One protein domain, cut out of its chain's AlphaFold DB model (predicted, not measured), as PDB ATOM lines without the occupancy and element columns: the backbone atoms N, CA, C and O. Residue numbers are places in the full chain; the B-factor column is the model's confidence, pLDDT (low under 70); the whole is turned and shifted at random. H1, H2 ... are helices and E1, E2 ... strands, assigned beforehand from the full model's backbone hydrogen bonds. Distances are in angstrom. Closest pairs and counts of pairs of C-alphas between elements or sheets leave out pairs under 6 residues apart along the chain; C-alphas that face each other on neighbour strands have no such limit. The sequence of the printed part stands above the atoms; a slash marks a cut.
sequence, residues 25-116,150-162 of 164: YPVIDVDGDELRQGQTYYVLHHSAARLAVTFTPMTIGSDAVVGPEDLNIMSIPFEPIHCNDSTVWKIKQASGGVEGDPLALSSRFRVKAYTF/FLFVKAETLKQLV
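Overview. This is residues 25 to 116 and 150 to 162 of the 164 residues of the protein "uncharacterized protein LOC111281697" of Durio zibethinus (UniProt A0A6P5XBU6). With little regular structure, five strands make one strongly twisted sheet curled like part of a barrel, which H1 only grazes. The printed part has 105 residues, 33 in named elements, E1 to E5 then H1, mostly strand. The antiparallel sheet runs E4, E3, E2, E1, E5; E1 to E4 form a meander of successive antiparallel neighbours. The whole is compact, with radius of gyration of the C-alphas 13.5 A and spans 39, 35 and 25 A.

Arrangement. E1, residues 41 to 45, forms a hairpin with E2, residues 49 to 57; find N 43 and O 51 within hydrogen-bond range, 2.8 A. H1, residues 155 to 159, has 0 of 1 O i to N i+4 and 1 of 2 O i to N i+3 pairs within range.

Along the chain. Find E1's start, C-alpha 41, at (-37.285, -29.933, 24.971) and H1's end, C-alpha 159, at (-30.397, -32.363, 15.510). E3 is residues 70 to 75, E4 109 to 112, E5 151 to 154.

Size, cuts and confidence. Residues 117 to 149 are cut out; C-alphas 116 and 150 are 8.1 A apart. Links E2 to E3 and E3 to E4 are long. Residues 158 to 162 have pLDDT under 70.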
ATOM      1  N   TYR A  25     -54.873 -32.869  31.118       89.06
ATOM      2  CA  TYR A  25     -54.577 -33.387  29.774       89.06
ATOM      3  C   TYR A  25     -53.069 -33.396  29.515       89.06
ATOM      4  O   TYR A  25     -52.377 -32.504  30.022       89.06
ATOM      5  N   PRO A  26     -52.557 -34.356  28.724       92.31
ATOM      6  CA  PRO A  26     -51.166 -34.347  28.294       92.31
ATOM      7  C   PRO A  26     -50.812 -33.023  27.616       92.31
ATOM      8  O   PRO A  26     -51.594 -32.473  26.835       92.31
ATOM      9  N   VAL A  27     -49.636 -32.495  27.938       94.06
ATOM     10  CA  VAL A  27     -49.053 -31.370  27.208       94.06
ATOM     11  C   VAL A  27     -48.411 -31.923  25.945       94.06
ATOM     12  O   VAL A  27     -47.716 -32.932  26.007       94.06
ATOM     13  N   ILE A  28     -48.655 -31.267  24.816       94.75
ATOM     14  CA  ILE A  28     -48.270 -31.753  23.491       94.75
ATOM     15  C   ILE A  28     -47.149 -30.874  22.921       94.75
ATOM     16  O   ILE A  28     -47.138 -29.658  23.136       94.75
ATOM     17  N   ASP A  29     -46.188 -31.485  22.236       94.94
ATOM     18  CA  ASP A  29     -45.136 -30.792  21.497       94.94
ATOM     19  C   ASP A  29     -45.594 -30.372  20.088       94.94
ATOM     20  O   ASP A  29     -46.745 -30.554  19.692       94.94
ATOM     21  N   VAL A  30     -44.705 -29.738  19.322       94.31
ATOM     22  CA  VAL A  30     -45.025 -29.281  17.956       94.31
ATOM     23  C   VAL A  30     -45.289 -30.415  16.963       94.31
ATOM     24  O   VAL A  30     -45.911 -30.159  15.933       94.31
ATOM     25  N   ASP A  31     -44.836 -31.633  17.261       94.19
ATOM     26  CA  ASP A  31     -45.003 -32.809  16.404       94.19
ATOM     27  C   ASP A  31     -46.317 -33.552  16.718       94.19
ATOM     28  O   ASP A  31     -46.721 -34.456  15.985       94.19
ATOM     29  N   GLY A  32     -47.035 -33.133  17.767       93.81
ATOM     30  CA  GLY A  32     -48.276 -33.761  18.214       93.81
ATOM     31  C   GLY A  32     -48.071 -34.851  19.267       93.81
ATOM     32  O   GLY A  32     -49.048 -35.491  19.661       93.81
ATOM     33  N   ASP A  33     -46.842 -35.039  19.752       94.62
ATOM     34  CA  ASP A  33     -46.507 -36.037  20.760       94.62
ATOM     35  C   ASP A  33     -46.592 -35.472  22.183       94.62
ATOM     36  O   ASP A  33     -46.402 -34.283  22.434       94.62
ATOM     37  N   GLU A  34     -46.837 -36.349  23.154       95.25
ATOM     38  CA  GLU A  34     -46.861 -35.973  24.567       95.25
ATOM     39  C   GLU A  34     -45.465 -35.596  25.087       95.25
ATOM     40  O   GLU A  34     -44.457 -36.255  24.799       95.25
ATOM     41  N   LEU A  35     -45.418 -34.564  25.931       95.50
ATOM     42  CA  LEU A  35     -44.230 -34.238  26.706       95.50
ATOM     43  C   LEU A  35     -43.959 -35.342  27.732       95.50
ATOM     44  O   LEU A  35     -44.861 -35.746  28.467       95.50
ATOM     45  N   ARG A  36     -42.702 -35.784  27.820       95.88
ATOM     46  CA  ARG A  36     -42.261 -36.842  28.737       95.88
ATOM     47  C   ARG A  36     -41.298 -36.334  29.800       95.88
ATOM     48  O   ARG A  36     -40.530 -35.394  29.570       95.88
ATOM     49  N   GLN A  37     -41.329 -36.976  30.959       95.38
ATOM     50  CA  GLN A  37     -40.412 -36.723  32.058       95.38
ATOM     51  C   GLN A  37     -38.963 -36.950  31.609       95.38
ATOM     52  O   GLN A  37     -38.653 -37.908  30.908       95.38
ATOM     53  N   GLY A  38     -38.052 -36.060  32.014       93.94
ATOM     54  CA  GLY A  38     -36.612 -36.193  31.741       93.94
ATOM     55  C   GLY A  38     -36.196 -36.016  30.272       93.94
ATOM     56  O   GLY A  38     -35.016 -35.787  29.999       93.94
ATOM     57  N   GLN A  39     -37.137 -36.042  29.326       96.19
ATOM     58  CA  GLN A  39     -36.882 -35.730  27.926       96.19
ATOM     59  C   GLN A  39     -36.561 -34.237  27.775       96.19
ATOM     60  O   GLN A  39     -37.211 -33.373  28.367       96.19
ATOM     61  N   THR A  40     -35.531 -33.927  26.983       96.69
ATOM     62  CA  THR A  40     -35.125 -32.536  26.745       96.69
ATOM     63  C   THR A  40     -35.956 -31.917  25.627       96.69
ATOM     64  O   THR A  40     -35.996 -32.441  24.507       96.69
ATOM     65  N   TYR A  41     -36.540 -30.756  25.915       96.12
ATOM     66  CA  TYR A  41     -37.285 -29.933  24.971       96.12
ATOM     67  C   TYR A  41     -36.661 -28.547  24.861       96.12
ATOM     68  O   TYR A  41     -36.214 -27.962  25.848       96.12
ATOM     69  N   TYR A  42     -36.681 -27.979  23.661       95.50
ATOM     70  CA  TYR A  42     -36.533 -26.547  23.477       95.50
ATOM     71  C   TYR A  42     -37.885 -25.870  23.665       95.50
ATOM     72  O   TYR A  42     -38.847 -26.158  22.956       95.50
ATOM     73  N   VAL A  43     -37.925 -24.937  24.607       94.88
ATOM     74  CA  VAL A  43     -39.024 -24.006  24.830       94.88
ATOM     75  C   VAL A  43     -38.783 -22.793  23.945       94.88
ATOM     76  O   VAL A  43     -37.802 -22.065  24.136       94.88
ATOM     77  N   LEU A  44     -39.659 -22.588  22.966       94.12
ATOM     78  CA  LEU A  44     -39.568 -21.509  21.990       94.12
ATOM     79  C   LEU A  44     -40.625 -20.445  22.260       94.12
ATOM     80  O   LEU A  44     -41.791 -20.757  22.484       94.12
ATOM     81  N   HIS A  45     -40.220 -19.183  22.175       92.94
ATOM     82  CA  HIS A  45     -41.115 -18.031  22.216       92.94
ATOM     83  C   HIS A  45     -41.006 -17.228  20.915       92.94
ATOM     84  O   HIS A  45     -39.920 -17.126  20.339       92.94
ATOM     85  N   HIS A  46     -42.101 -16.592  20.487       88.00
ATOM     86  CA  HIS A  46     -42.160 -15.833  19.230       88.00
ATOM     87  C   HIS A  46     -41.127 -14.692  19.144       88.00
ATOM     88  O   HIS A  46     -40.719 -14.314  18.053       88.00
ATOM     89  N   SER A  47     -40.640 -14.176  20.281       81.44
ATOM     90  CA  SER A  47     -39.556 -13.177  20.335       81.44
ATOM     91  C   SER A  47     -38.147 -13.752  20.093       81.44
ATOM     92  O   SER A  47     -37.147 -13.139  20.474       81.44
ATOM     93  N   ALA A  48     -38.049 -14.942  19.492       76.06
ATOM     94  CA  ALA A  48     -36.809 -15.693  19.287       76.06
ATOM     95  C   ALA A  48     -36.054 -15.984  20.600       76.06
ATOM     96  O   ALA A  48     -34.825 -15.930  20.657       76.06
ATOM     97  N   ALA A  49     -36.778 -16.234  21.697       78.50
ATOM     98  CA  ALA A  49     -36.182 -16.800  22.907       78.50
ATOM     99  C   ALA A  49     -36.226 -18.330  22.808       78.50
ATOM    100  O   ALA A  49     -37.259 -18.889  22.442       78.50
ATOM    101  N   ARG A  50     -35.109 -18.986  23.136       87.06
ATOM    102  CA  ARG A  50     -34.982 -20.444  23.167       87.06
ATOM    103  C   ARG A  50     -34.299 -20.864  24.456       87.06
ATOM    104  O   ARG A  50     -33.218 -20.363  24.760       87.06
ATOM    105  N   LEU A  51     -34.891 -21.821  25.159       90.62
ATOM    106  CA  LEU A  51     -34.315 -22.414  26.361       90.62
ATOM    107  C   LEU A  51     -34.483 -23.932  26.320       90.62
ATOM    108  O   LEU A  51     -35.569 -24.411  26.013       90.62
ATOM    109  N   ALA A  52     -33.418 -24.683  26.597       94.69
ATOM    110  CA  ALA A  52     -33.500 -26.134  26.736       94.69
ATOM    111  C   ALA A  52     -33.912 -26.489  28.167       94.69
ATOM    112  O   ALA A  52     -33.307 -25.988  29.120       94.69
ATOM    113  N   VAL A  53     -34.928 -27.335  28.315       96.00
ATOM    114  CA  VAL A  53     -35.449 -27.750  29.620       96.00
ATOM    115  C   VAL A  53     -35.821 -29.227  29.647       96.00
ATOM    116  O   VAL A  53     -36.098 -29.827  28.607       96.00
ATOM    117  N   THR A  54     -35.892 -29.779  30.851       96.94
ATOM    118  CA  THR A  54     -36.588 -31.034  31.154       96.94
ATOM    119  C   THR A  54     -37.700 -30.778  32.167       96.94
ATOM    120  O   THR A  54     -37.670 -29.795  32.919       96.94
ATOM    121  N   PHE A  55     -38.681 -31.677  32.189       96.44
ATOM    122  CA  PHE A  55     -39.809 -31.633  33.115       96.44
ATOM    123  C   PHE A  55     -39.778 -32.838  34.048       96.44
ATOM    124  O   PHE A  55     -39.490 -33.951  33.607       96.44
ATOM    125  N   THR A  56     -40.130 -32.610  35.310       95.62
ATOM    126  CA  THR A  56     -40.311 -33.669  36.306       95.62
ATOM    127  C   THR A  56     -41.675 -33.485  36.967       95.62
ATOM    128  O   THR A  56     -41.821 -32.590  37.806       95.62
ATOM    129  N   PRO A  57     -42.698 -34.267  36.570       93.81
ATOM    130  CA  PRO A  57     -43.994 -34.265  37.239       93.81
ATOM    131  C   PRO A  57     -43.844 -34.602  38.725       93.81
ATOM    132  O   PRO A  57     -43.049 -35.464  39.093       93.81
ATOM    133  N   MET A  58     -44.623 -33.950  39.594       89.38
ATOM    134  CA  MET A  58     -44.639 -34.318  41.019       89.38
ATOM    135  C   MET A  58     -45.463 -35.577  41.300       89.38
ATOM    136  O   MET A  58     -45.310 -36.201  42.351       89.38
ATOM    137  N   THR A  59     -46.337 -35.961  40.371       85.31
ATOM    138  CA  THR A  59     -47.112 -37.196  40.454       85.31
ATOM    139  C   THR A  59     -46.189 -38.395  40.237       85.31
ATOM    140  O   THR A  59     -45.669 -38.614  39.143       85.31
ATOM    141  N   ILE A  60     -45.979 -39.182  41.296       80.50
ATOM    142  CA  ILE A  60     -45.087 -40.349  41.279       80.50
ATOM    143  C   ILE A  60     -45.554 -41.354  40.217       80.50
ATOM    144  O   ILE A  60     -46.711 -41.769  40.212       80.50
ATOM    145  N   GLY A  61     -44.625 -41.780  39.356       80.25
ATOM    146  CA  GLY A  61     -44.869 -42.790  38.322       80.25
ATOM    147  C   GLY A  61     -45.496 -42.256  37.030       80.25
ATOM    148  O   GLY A  61     -45.783 -43.056  36.142       80.25
ATOM    149  N   SER A  62     -45.698 -40.939  36.903       81.69
ATOM    150  CA  SER A  62     -46.164 -40.324  35.657       81.69
ATOM    151  C   SER A  62     -44.995 -40.026  34.723       81.69
ATOM    152  O   SER A  62     -44.213 -39.119  34.987       81.69
ATOM    153  N   ASP A  63     -44.910 -40.747  33.604       90.44
ATOM    154  CA  ASP A  63     -43.981 -40.403  32.518       90.44
ATOM    155  C   ASP A  63     -44.490 -39.204  31.703       90.44
ATOM    156  O   ASP A  63     -43.719 -38.336  31.308       90.44
ATOM    157  N   ALA A  64     -45.804 -39.112  31.486       92.31
ATOM    158  CA  ALA A  64     -46.400 -38.000  30.761       92.31
ATOM    159  C   ALA A  64     -46.430 -36.725  31.618       92.31
ATOM    160  O   ALA A  64     -46.766 -36.747  32.808       92.31
ATOM    161  N   VAL A  65     -46.135 -35.589  30.989       92.81
ATOM    162  CA  VAL A  65     -46.351 -34.260  31.560       92.81
ATOM    163  C   VAL A  65     -47.805 -33.878  31.329       92.81
ATOM    164  O   VAL A  65     -48.219 -33.589  30.206       92.81
ATOM    165  N   VAL A  66     -48.584 -33.856  32.407       90.88
ATOM    166  CA  VAL A  66     -50.019 -33.576  32.354       90.88
ATOM    167  C   VAL A  66     -50.309 -32.235  33.026       90.88
ATOM    168  O   VAL A  66     -49.864 -31.945  34.134       90.88
ATOM    169  N   GLY A  67     -51.048 -31.377  32.332       86.62
ATOM    170  CA  GLY A  67     -51.422 -30.053  32.813       86.62
ATOM    171  C   GLY A  67     -52.868 -30.000  33.302       86.62
ATOM    172  O   GLY A  67     -53.726 -30.574  32.633       86.62
ATOM    173  N   PRO A  68     -53.200 -29.254  34.376       87.88
ATOM    174  CA  PRO A  68     -52.339 -28.343  35.128       87.88
ATOM    175  C   PRO A  68     -51.861 -28.950  36.462       87.88
ATOM    176  O   PRO A  68     -52.290 -28.501  37.529       87.88
ATOM    177  N   GLU A  69     -50.978 -29.950  36.418       90.31
ATOM    178  CA  GLU A  69     -50.350 -30.528  37.616       90.31
ATOM    179  C   GLU A  69     -49.043 -29.811  37.980       90.31
ATOM    180  O   GLU A  69     -48.415 -29.164  37.135       90.31
ATOM    181  N   ASP A  70     -48.661 -29.892  39.259       93.44
ATOM    182  CA  ASP A  70     -47.396 -29.338  39.740       93.44
ATOM    183  C   ASP A  70     -46.224 -30.186  39.209       93.44
ATOM    184  O   ASP A  70     -46.232 -31.419  39.267       93.44
ATOM    185  N   LEU A  71     -45.196 -29.510  38.707       95.44
ATOM    186  CA  LEU A  71     -43.972 -30.102  38.182       95.44
ATOM    187  C   LEU A  71     -42.763 -29.213  38.485       95.44
ATOM    188  O   LEU A  71     -42.894 -28.010  38.745       95.44
ATOM    189  N   ASN A  72     -41.573 -29.800  38.430       96.62
ATOM    190  CA  ASN A  72     -40.321 -29.058  38.373       96.62
ATOM    191  C   ASN A  72     -39.897 -28.852  36.913       96.62
ATOM    192  O   ASN A  72     -40.120 -29.710  36.057       96.62
ATOM    193  N   ILE A  73     -39.259 -27.712  36.647       96.81
ATOM    194  CA  ILE A  73     -38.640 -27.387  35.359       96.81
ATOM    195  C   ILE A  73     -37.149 -27.222  35.620       96.81
ATOM    196  O   ILE A  73     -36.764 -26.440  36.492       96.81
ATOM    197  N   MET A  74     -36.313 -27.943  34.883       95.81
ATOM    198  CA  MET A  74     -34.860 -27.849  34.998       95.81
ATOM    199  C   MET A  74     -34.274 -27.330  33.693       95.81
ATOM    200  O   MET A  74     -34.579 -27.855  32.627       95.81
ATOM    201  N   SER A  75     -33.428 -26.300  33.767       94.75
ATOM    202  CA  SER A  75     -32.717 -25.808  32.581       94.75
ATOM    203  C   SER A  75     -31.540 -26.720  32.255       94.75
ATOM    204  O   SER A  75     -30.761 -27.062  33.146       94.75
ATOM    205  N   ILE A  76     -31.368 -27.037  30.975       93.06
ATOM    206  CA  ILE A  76     -30.192 -27.744  30.469       93.06
ATOM    207  C   ILE A  76     -29.242 -26.706  29.870       93.06
ATOM    208  O   ILE A  76     -29.534 -26.149  28.807       93.06
ATOM    209  N   PRO A  77     -28.134 -26.370  30.549       88.00
ATOM    210  CA  PRO A  77     -27.207 -25.389  30.024       88.00
ATOM    211  C   PRO A  77     -26.425 -25.957  28.840       88.00
ATOM    212  O   PRO A  77     -26.053 -27.128  28.822       88.00
ATOM    213  N   PHE A  78     -26.159 -25.105  27.849       81.00
ATOM    214  CA  PHE A  78     -25.328 -25.471  26.699       81.00
ATOM    215  C   PHE A  78     -23.841 -25.577  27.061       81.00
ATOM    216  O   PHE A  78     -23.106 -26.313  26.412       81.00
ATOM    217  N   GLU A  79     -23.414 -24.858  28.099       82.06
ATOM    218  CA  GLU A  79     -22.038 -24.825  28.592       82.06
ATOM    219  C   GLU A  79     -22.005 -25.092  30.104       82.06
ATOM    220  O   GLU A  79     -22.987 -24.804  30.795       82.06
ATOM    221  N   PRO A  80     -20.896 -25.613  30.655       76.75
ATOM    222  CA  PRO A  80     -20.758 -25.812  32.093       76.75
ATOM    223  C   PRO A  80     -20.937 -24.488  32.848       76.75
ATOM    224  O   PRO A  80     -20.122 -23.572  32.731       76.75
ATOM    225  N   ILE A  81     -22.002 -24.377  33.643       78.38
ATOM    226  CA  ILE A  81     -22.261 -23.165  34.424       78.38
ATOM    227  C   ILE A  81     -21.243 -23.099  35.568       78.38
ATOM    228  O   ILE A  81     -21.009 -24.084  36.262       78.38
ATOM    229  N   HIS A  82     -20.649 -21.928  35.799       81.75
ATOM    230  CA  HIS A  82     -19.709 -21.690  36.908       81.75
ATOM    231  C   HIS A  82     -20.407 -21.388  38.250       81.75
ATOM    232  O   HIS A  82     -19.782 -20.910  39.195       81.75
ATOM    233  N   CYS A  83     -21.709 -21.657  38.336       82.44
ATOM    234  CA  CYS A  83     -22.507 -21.545  39.547       82.44
ATOM    235  C   CYS A  83     -22.682 -22.948  40.124       82.44
ATOM    236  O   CYS A  83     -23.062 -23.862  39.401       82.44
ATOM    237  N   ASN A  84     -22.460 -23.109  41.427       85.00
ATOM    238  CA  ASN A  84     -22.603 -24.403  42.101       85.00
ATOM    239  C   ASN A  84     -24.065 -24.729  42.483       85.00
ATOM    240  O   ASN A  84     -24.319 -25.659  43.245       85.00
ATOM    241  N   ASP A  85     -25.013 -23.929  41.993       88.69
ATOM    242  CA  ASP A  85     -26.439 -24.063  42.266       88.69
ATOM    243  C   ASP A  85     -27.116 -24.986  41.245       88.69
ATOM    244  O   ASP A  85     -26.735 -25.045  40.076       88.69
ATOM    245  N   SER A  86     -28.191 -25.647  41.674       92.94
ATOM    246  CA  SER A  86     -29.096 -26.394  40.792       92.94
ATOM    247  C   SER A  86     -29.648 -25.524  39.649       92.94
ATOM    248  O   SER A  86     -29.881 -24.327  39.819       92.94
ATOM    249  N   THR A  87     -29.942 -26.116  38.491       94.06
ATOM    250  CA  THR A  87     -30.613 -25.433  37.366       94.06
ATOM    251  C   THR A  87     -32.136 -25.577  37.383       94.06
ATOM    252  O   THR A  87     -32.814 -25.110  36.460       94.06
ATOM    253  N   VAL A  88     -32.684 -26.190  38.436       96.06
ATOM    254  CA  VAL A  88     -34.125 -26.246  38.701       96.06
ATOM    255  C   VAL A  88     -34.640 -24.834  38.946       96.06
ATOM    256  O   VAL A  88     -34.051 -24.058  39.706       96.06
ATOM    257  N   TRP A  89     -35.742 -24.498  38.287       96.00
ATOM    258  CA  TRP A  89     -36.358 -23.184  38.386       96.00
ATOM    259  C   TRP A  89     -36.910 -22.945  39.787       96.00
ATOM    260  O   TRP A  89     -37.408 -23.861  40.444       96.00
ATOM    261  N   LYS A  90     -36.895 -21.683  40.220       95.00
ATOM    262  CA  LYS A  90     -37.695 -21.223  41.355       95.00
ATOM    263  C   LYS A  90     -38.192 -19.790  41.147       95.00
ATOM    264  O   LYS A  90     -37.732 -19.062  40.273       95.00
ATOM    265  N   ILE A  91     -39.170 -19.365  41.938       91.81
ATOM    266  CA  ILE A  91     -39.614 -17.964  41.973       91.81
ATOM    267  C   ILE A  91     -38.606 -17.098  42.749       91.81
ATOM    268  O   ILE A  91     -37.955 -17.565  43.682       91.81
ATOM    269  N   LYS A  92     -38.502 -15.812  42.376       84.25
ATOM    270  CA  LYS A  92     -37.533 -14.784  42.841       84.25
ATOM    271  C   LYS A  92     -36.099 -14.939  42.327       84.25
ATOM    272  O   LYS A  92     -35.422 -13.931  42.163       84.25
ATOM    273  N   GLN A  93     -35.646 -16.157  42.058       81.38
ATOM    274  CA  GLN A  93     -34.343 -16.456  41.455       81.38
ATOM    275  C   GLN A  93     -34.551 -17.554  40.420       81.38
ATOM    276  O   GLN A  93     -35.104 -18.584  40.757       81.38
ATOM    277  N   ALA A  94     -34.117 -17.355  39.177       78.62
ATOM    278  CA  ALA A  94     -34.449 -18.270  38.081       78.62
ATOM    279  C   ALA A  94     -33.846 -19.689  38.212       78.62
ATOM    280  O   ALA A  94     -34.241 -20.577  37.465       78.62
ATOM    281  N   SER A  95     -32.917 -19.912  39.146       87.88
ATOM    282  CA  SER A  95     -32.237 -21.190  39.386       87.88
ATOM    283  C   SER A  95     -32.006 -21.446  40.884       87.88
ATOM    284  O   SER A  95     -32.297 -20.604  41.739       87.88
ATOM    285  N   GLY A  96     -31.481 -22.623  41.220       92.00
ATOM    286  CA  GLY A  96     -31.223 -23.072  42.586       92.00
ATOM    287  C   GLY A  96     -32.479 -23.581  43.292       92.00
ATOM    288  O   GLY A  96     -32.596 -23.410  44.507       92.00
ATOM    289  N   GLY A  97     -33.454 -24.079  42.531       95.00
ATOM    290  CA  GLY A  97     -34.649 -24.747  43.038       95.00
ATOM    291  C   GLY A  97     -34.372 -26.169  43.528       95.00
ATOM    292  O   GLY A  97     -33.272 -26.704  43.363       95.00
ATOM    293  N   VAL A  98     -35.395 -26.775  44.128       95.19
ATOM    294  CA  VAL A  98     -35.360 -28.140  44.674       95.19
ATOM    295  C   VAL A  98     -36.299 -29.021  43.856       95.19
ATOM    296  O   VAL A  98     -37.466 -28.678  43.664       95.19
ATOM    297  N   GLU A  99     -35.780 -30.141  43.364       94.50
ATOM    298  CA  GLU A  99     -36.538 -31.130  42.597       94.50
ATOM    299  C   GLU A  99     -37.189 -32.171  43.517       94.50
ATOM    300  O   GLU A  99     -36.601 -32.575  44.520       94.50
ATOM    301  N   GLY A 100     -38.407 -32.601  43.183       90.38
ATOM    302  CA  GLY A 100     -39.095 -33.728  43.820       90.38
ATOM    303  C   GLY A 100     -39.649 -33.471  45.225       90.38
ATOM    304  O   GLY A 100     -40.457 -34.263  45.702       90.38
ATOM    305  N   ASP A 101     -39.273 -32.375  45.888       91.44
ATOM    306  CA  ASP A 101     -39.816 -32.011  47.197       91.44
ATOM    307  C   ASP A 101     -41.167 -31.275  47.054       91.44
ATOM    308  O   ASP A 101     -41.201 -30.119  46.609       91.44
ATOM    309  N   PRO A 102     -42.297 -31.879  47.472       88.06
ATOM    310  CA  PRO A 102     -43.602 -31.228  47.401       88.06
ATOM    311  C   PRO A 102     -43.711 -30.008  48.327       88.06
ATOM    312  O   PRO A 102     -44.593 -29.171  48.113       88.06
ATOM    313  N   LEU A 103     -42.846 -29.870  49.338       92.00
ATOM    314  CA  LEU A 103     -42.803 -28.716  50.239       92.00
ATOM    315  C   LEU A 103     -41.987 -27.549  49.669       92.00
ATOM    316  O   LEU A 103     -42.127 -26.419  50.147       92.00
ATOM    317  N   ALA A 104     -41.199 -27.769  48.613       93.75
ATOM    318  CA  ALA A 104     -40.424 -26.733  47.940       93.75
ATOM    319  C   ALA A 104     -41.303 -25.863  47.023       93.75
ATOM    320  O   ALA A 104     -41.094 -25.787  45.812       93.75
ATOM    321  N   LEU A 105     -42.291 -25.169  47.610       93.44
ATOM    322  CA  LEU A 105     -43.364 -24.461  46.897       93.44
ATOM    323  C   LEU A 105     -42.860 -23.513  45.806       93.44
ATOM    324  O   LEU A 105     -43.509 -23.382  44.776       93.44
ATOM    325  N   SER A 106     -41.711 -22.866  46.026       94.62
ATOM    326  CA  SER A 106     -41.104 -21.918  45.087       94.62
ATOM    327  C   SER A 106     -40.590 -22.560  43.801       94.62
ATOM    328  O   SER A 106     -40.384 -21.826  42.839       94.62
ATOM    329  N   SER A 107     -40.389 -23.880  43.783       96.06
ATOM    330  CA  SER A 107     -39.864 -24.650  42.645       96.06
ATOM    331  C   SER A 107     -40.964 -25.409  41.891       96.06
ATOM    332  O   SER A 107     -40.660 -26.215  41.012       96.06
ATOM    333  N   ARG A 108     -42.239 -25.173  42.240       94.62
ATOM    334  CA  ARG A 108     -43.398 -25.869  41.667       94.62
ATOM    335  C   ARG A 108     -44.089 -24.999  40.636       94.62
ATOM    336  O   ARG A 108     -44.649 -23.949  40.960       94.62
ATOM    337  N   PHE A 109     -44.073 -25.466  39.403       95.56
ATOM    338  CA  PHE A 109     -44.692 -24.809  38.265       95.56
ATOM    339  C   PHE A 109     -45.777 -25.699  37.686       95.56
ATOM    340  O   PHE A 109     -45.875 -26.873  38.019       95.56
ATOM    341  N   ARG A 110     -46.602 -25.131  36.817       94.56
ATOM    342  CA  ARG A 110     -47.591 -25.861  36.031       94.56
ATOM    343  C   ARG A 110     -47.403 -25.515  34.577       94.56
ATOM    344  O   ARG A 110     -47.068 -24.376  34.249       94.56
ATOM    345  N   VAL A 111     -47.699 -26.471  33.716       93.19
ATOM    346  CA  VAL A 111     -47.873 -26.226  32.289       93.19
ATOM    347  C   VAL A 111     -49.326 -26.500  31.964       93.19
ATOM    348  O   VAL A 111     -49.896 -27.485  32.426       93.19
ATOM    349  N   LYS A 112     -49.955 -25.618  31.196       85.75
ATOM    350  CA  LYS A 112     -51.288 -25.864  30.652       85.75
ATOM    351  C   LYS A 112     -51.323 -25.390  29.213       85.75
ATOM    352  O   LYS A 112     -51.097 -24.208  28.961       85.75
ATOM    353  N   ALA A 113     -51.652 -26.307  28.304       82.50
ATOM    354  CA  ALA A 113     -51.538 -26.115  26.862       82.50
ATOM    355  C   ALA A 113     -50.113 -25.689  26.474       82.50
ATOM    356  O   ALA A 113     -49.264 -26.543  26.269       82.50
ATOM    357  N   TYR A 114     -49.835 -24.388  26.468       90.31
ATOM    358  CA  TYR A 114     -48.575 -23.798  26.015       90.31
ATOM    359  C   TYR A 114     -48.086 -22.675  26.933       90.31
ATOM    360  O   TYR A 114     -47.190 -21.918  26.576       90.31
ATOM    361  N   THR A 115     -48.675 -22.546  28.121       93.69
ATOM    362  CA  THR A 115     -48.352 -21.480  29.071       93.69
ATOM    363  C   THR A 115     -47.815 -22.086  30.359       93.69
ATOM    364  O   THR A 115     -48.377 -23.050  30.889       93.69
ATOM    365  N   PHE A 116     -46.742 -21.498  30.886       95.62
ATOM    366  CA  PHE A 116     -46.272 -21.805  32.232       95.62
ATOM    367  C   PHE A 116     -47.026 -20.977  33.266       95.62
ATOM    368  O   PHE A 116     -47.304 -19.796  33.059       95.62
ATOM    369  N   PHE A 150     -45.645 -20.637  24.666       95.38
ATOM    370  CA  PHE A 150     -44.409 -21.319  24.343       95.38
ATOM    371  C   PHE A 150     -44.692 -22.565  23.521       95.38
ATOM    372  O   PHE A 150     -45.616 -23.315  23.812       95.38
ATOM    373  N   LEU A 151     -43.861 -22.810  22.518       95.44
ATOM    374  CA  LEU A 151     -43.864 -24.071  21.789       95.44
ATOM    375  C   LEU A 151     -42.799 -24.992  22.374       95.44
ATOM    376  O   LEU A 151     -41.719 -24.531  22.754       95.44
ATOM    377  N   PHE A 152     -43.094 -26.286  22.414       95.56
ATOM    378  CA  PHE A 152     -42.169 -27.312  22.878       95.56
ATOM    379  C   PHE A 152     -41.693 -28.124  21.682       95.56
ATOM    380  O   PHE A 152     -42.508 -28.646  20.933       95.56
ATOM    381  N   VAL A 153     -40.381 -28.224  21.496       95.12
ATOM    382  CA  VAL A 153     -39.774 -29.013  20.415       95.12
ATOM    383  C   VAL A 153     -38.805 -30.000  21.033       95.12
ATOM    384  O   VAL A 153     -37.913 -29.579  21.773       95.12
ATOM    385  N   LYS A 154     -38.938 -31.297  20.746       95.19
ATOM    386  CA  LYS A 154     -37.960 -32.289  21.212       95.19
ATOM    387  C   LYS A 154     -36.563 -31.909  20.721       95.19
ATOM    388  O   LYS A 154     -36.360 -31.551  19.560       95.19
ATOM    389  N   ALA A 155     -35.574 -31.978  21.610       91.00
ATOM    390  CA  ALA A 155     -34.214 -31.569  21.263       91.00
ATOM    391  C   ALA A 155     -33.577 -32.451  20.172       91.00
ATOM    392  O   ALA A 155     -32.737 -31.973  19.411       91.00
ATOM    393  N   GLU A 156     -33.985 -33.718  20.072       85.31
ATOM    394  CA  GLU A 156     -33.531 -34.653  19.035       85.31
ATOM    395  C   GLU A 156     -34.054 -34.313  17.632       85.31
ATOM    396  O   GLU A 156     -33.295 -34.436  16.672       85.31
ATOM    397  N   THR A 157     -35.278 -33.785  17.513       77.62
ATOM    398  CA  THR A 157     -35.869 -33.368  16.230       77.62
ATOM    399  C   THR A 157     -35.037 -32.271  15.563       77.62
ATOM    400  O   THR A 157     -34.832 -32.272  14.354       77.62
ATOM    401  N   LEU A 158     -34.471 -31.350  16.352       64.50
ATOM    402  CA  LEU A 158     -33.634 -30.271  15.821       64.50
ATOM    403  C   LEU A 158     -32.225 -30.720  15.413       64.50
ATOM    404  O   LEU A 158     -31.633 -30.074  14.551       64.50
ATOM    405  N   LYS A 159     -31.686 -31.812  15.973       58.25
ATOM    406  CA  LYS A 159     -30.397 -32.363  15.510       58.25
ATOM    407  C   LYS A 159     -30.504 -32.884  14.077       58.25
ATOM    408  O   LYS A 159     -29.612 -32.648  13.273       58.25
ATOM    409  N   GLN A 160     -31.640 -33.488  13.731       50.38
ATOM    410  CA  GLN A 160     -31.889 -34.025  12.391       50.38
ATOM    411  C   GLN A 160     -31.964 -32.947  11.296       50.38
ATOM    412  O   GLN A 160     -31.755 -33.262  10.133       50.38
ATOM    413  N   LEU A 161     -32.224 -31.681  11.646       49.47
ATOM    414  CA  LEU A 161     -32.263 -30.563  10.693       49.47
ATOM    415  C   LEU A 161     -30.900 -29.884  10.473       49.47
ATOM    416  O   LEU A 161     -30.778 -29.068   9.563       49.47
ATOM    417  N   VAL A 162     -29.900 -30.173  11.311       50.84
ATOM    418  CA  VAL A 162     -28.555 -29.570  11.231       50.84
ATOM    419  C   VAL A 162     -27.548 -30.501  10.543       50.84
ATOM    420  O   VAL A 162     -26.560 -30.016  10.003       50.84
TER     421      VAL A 162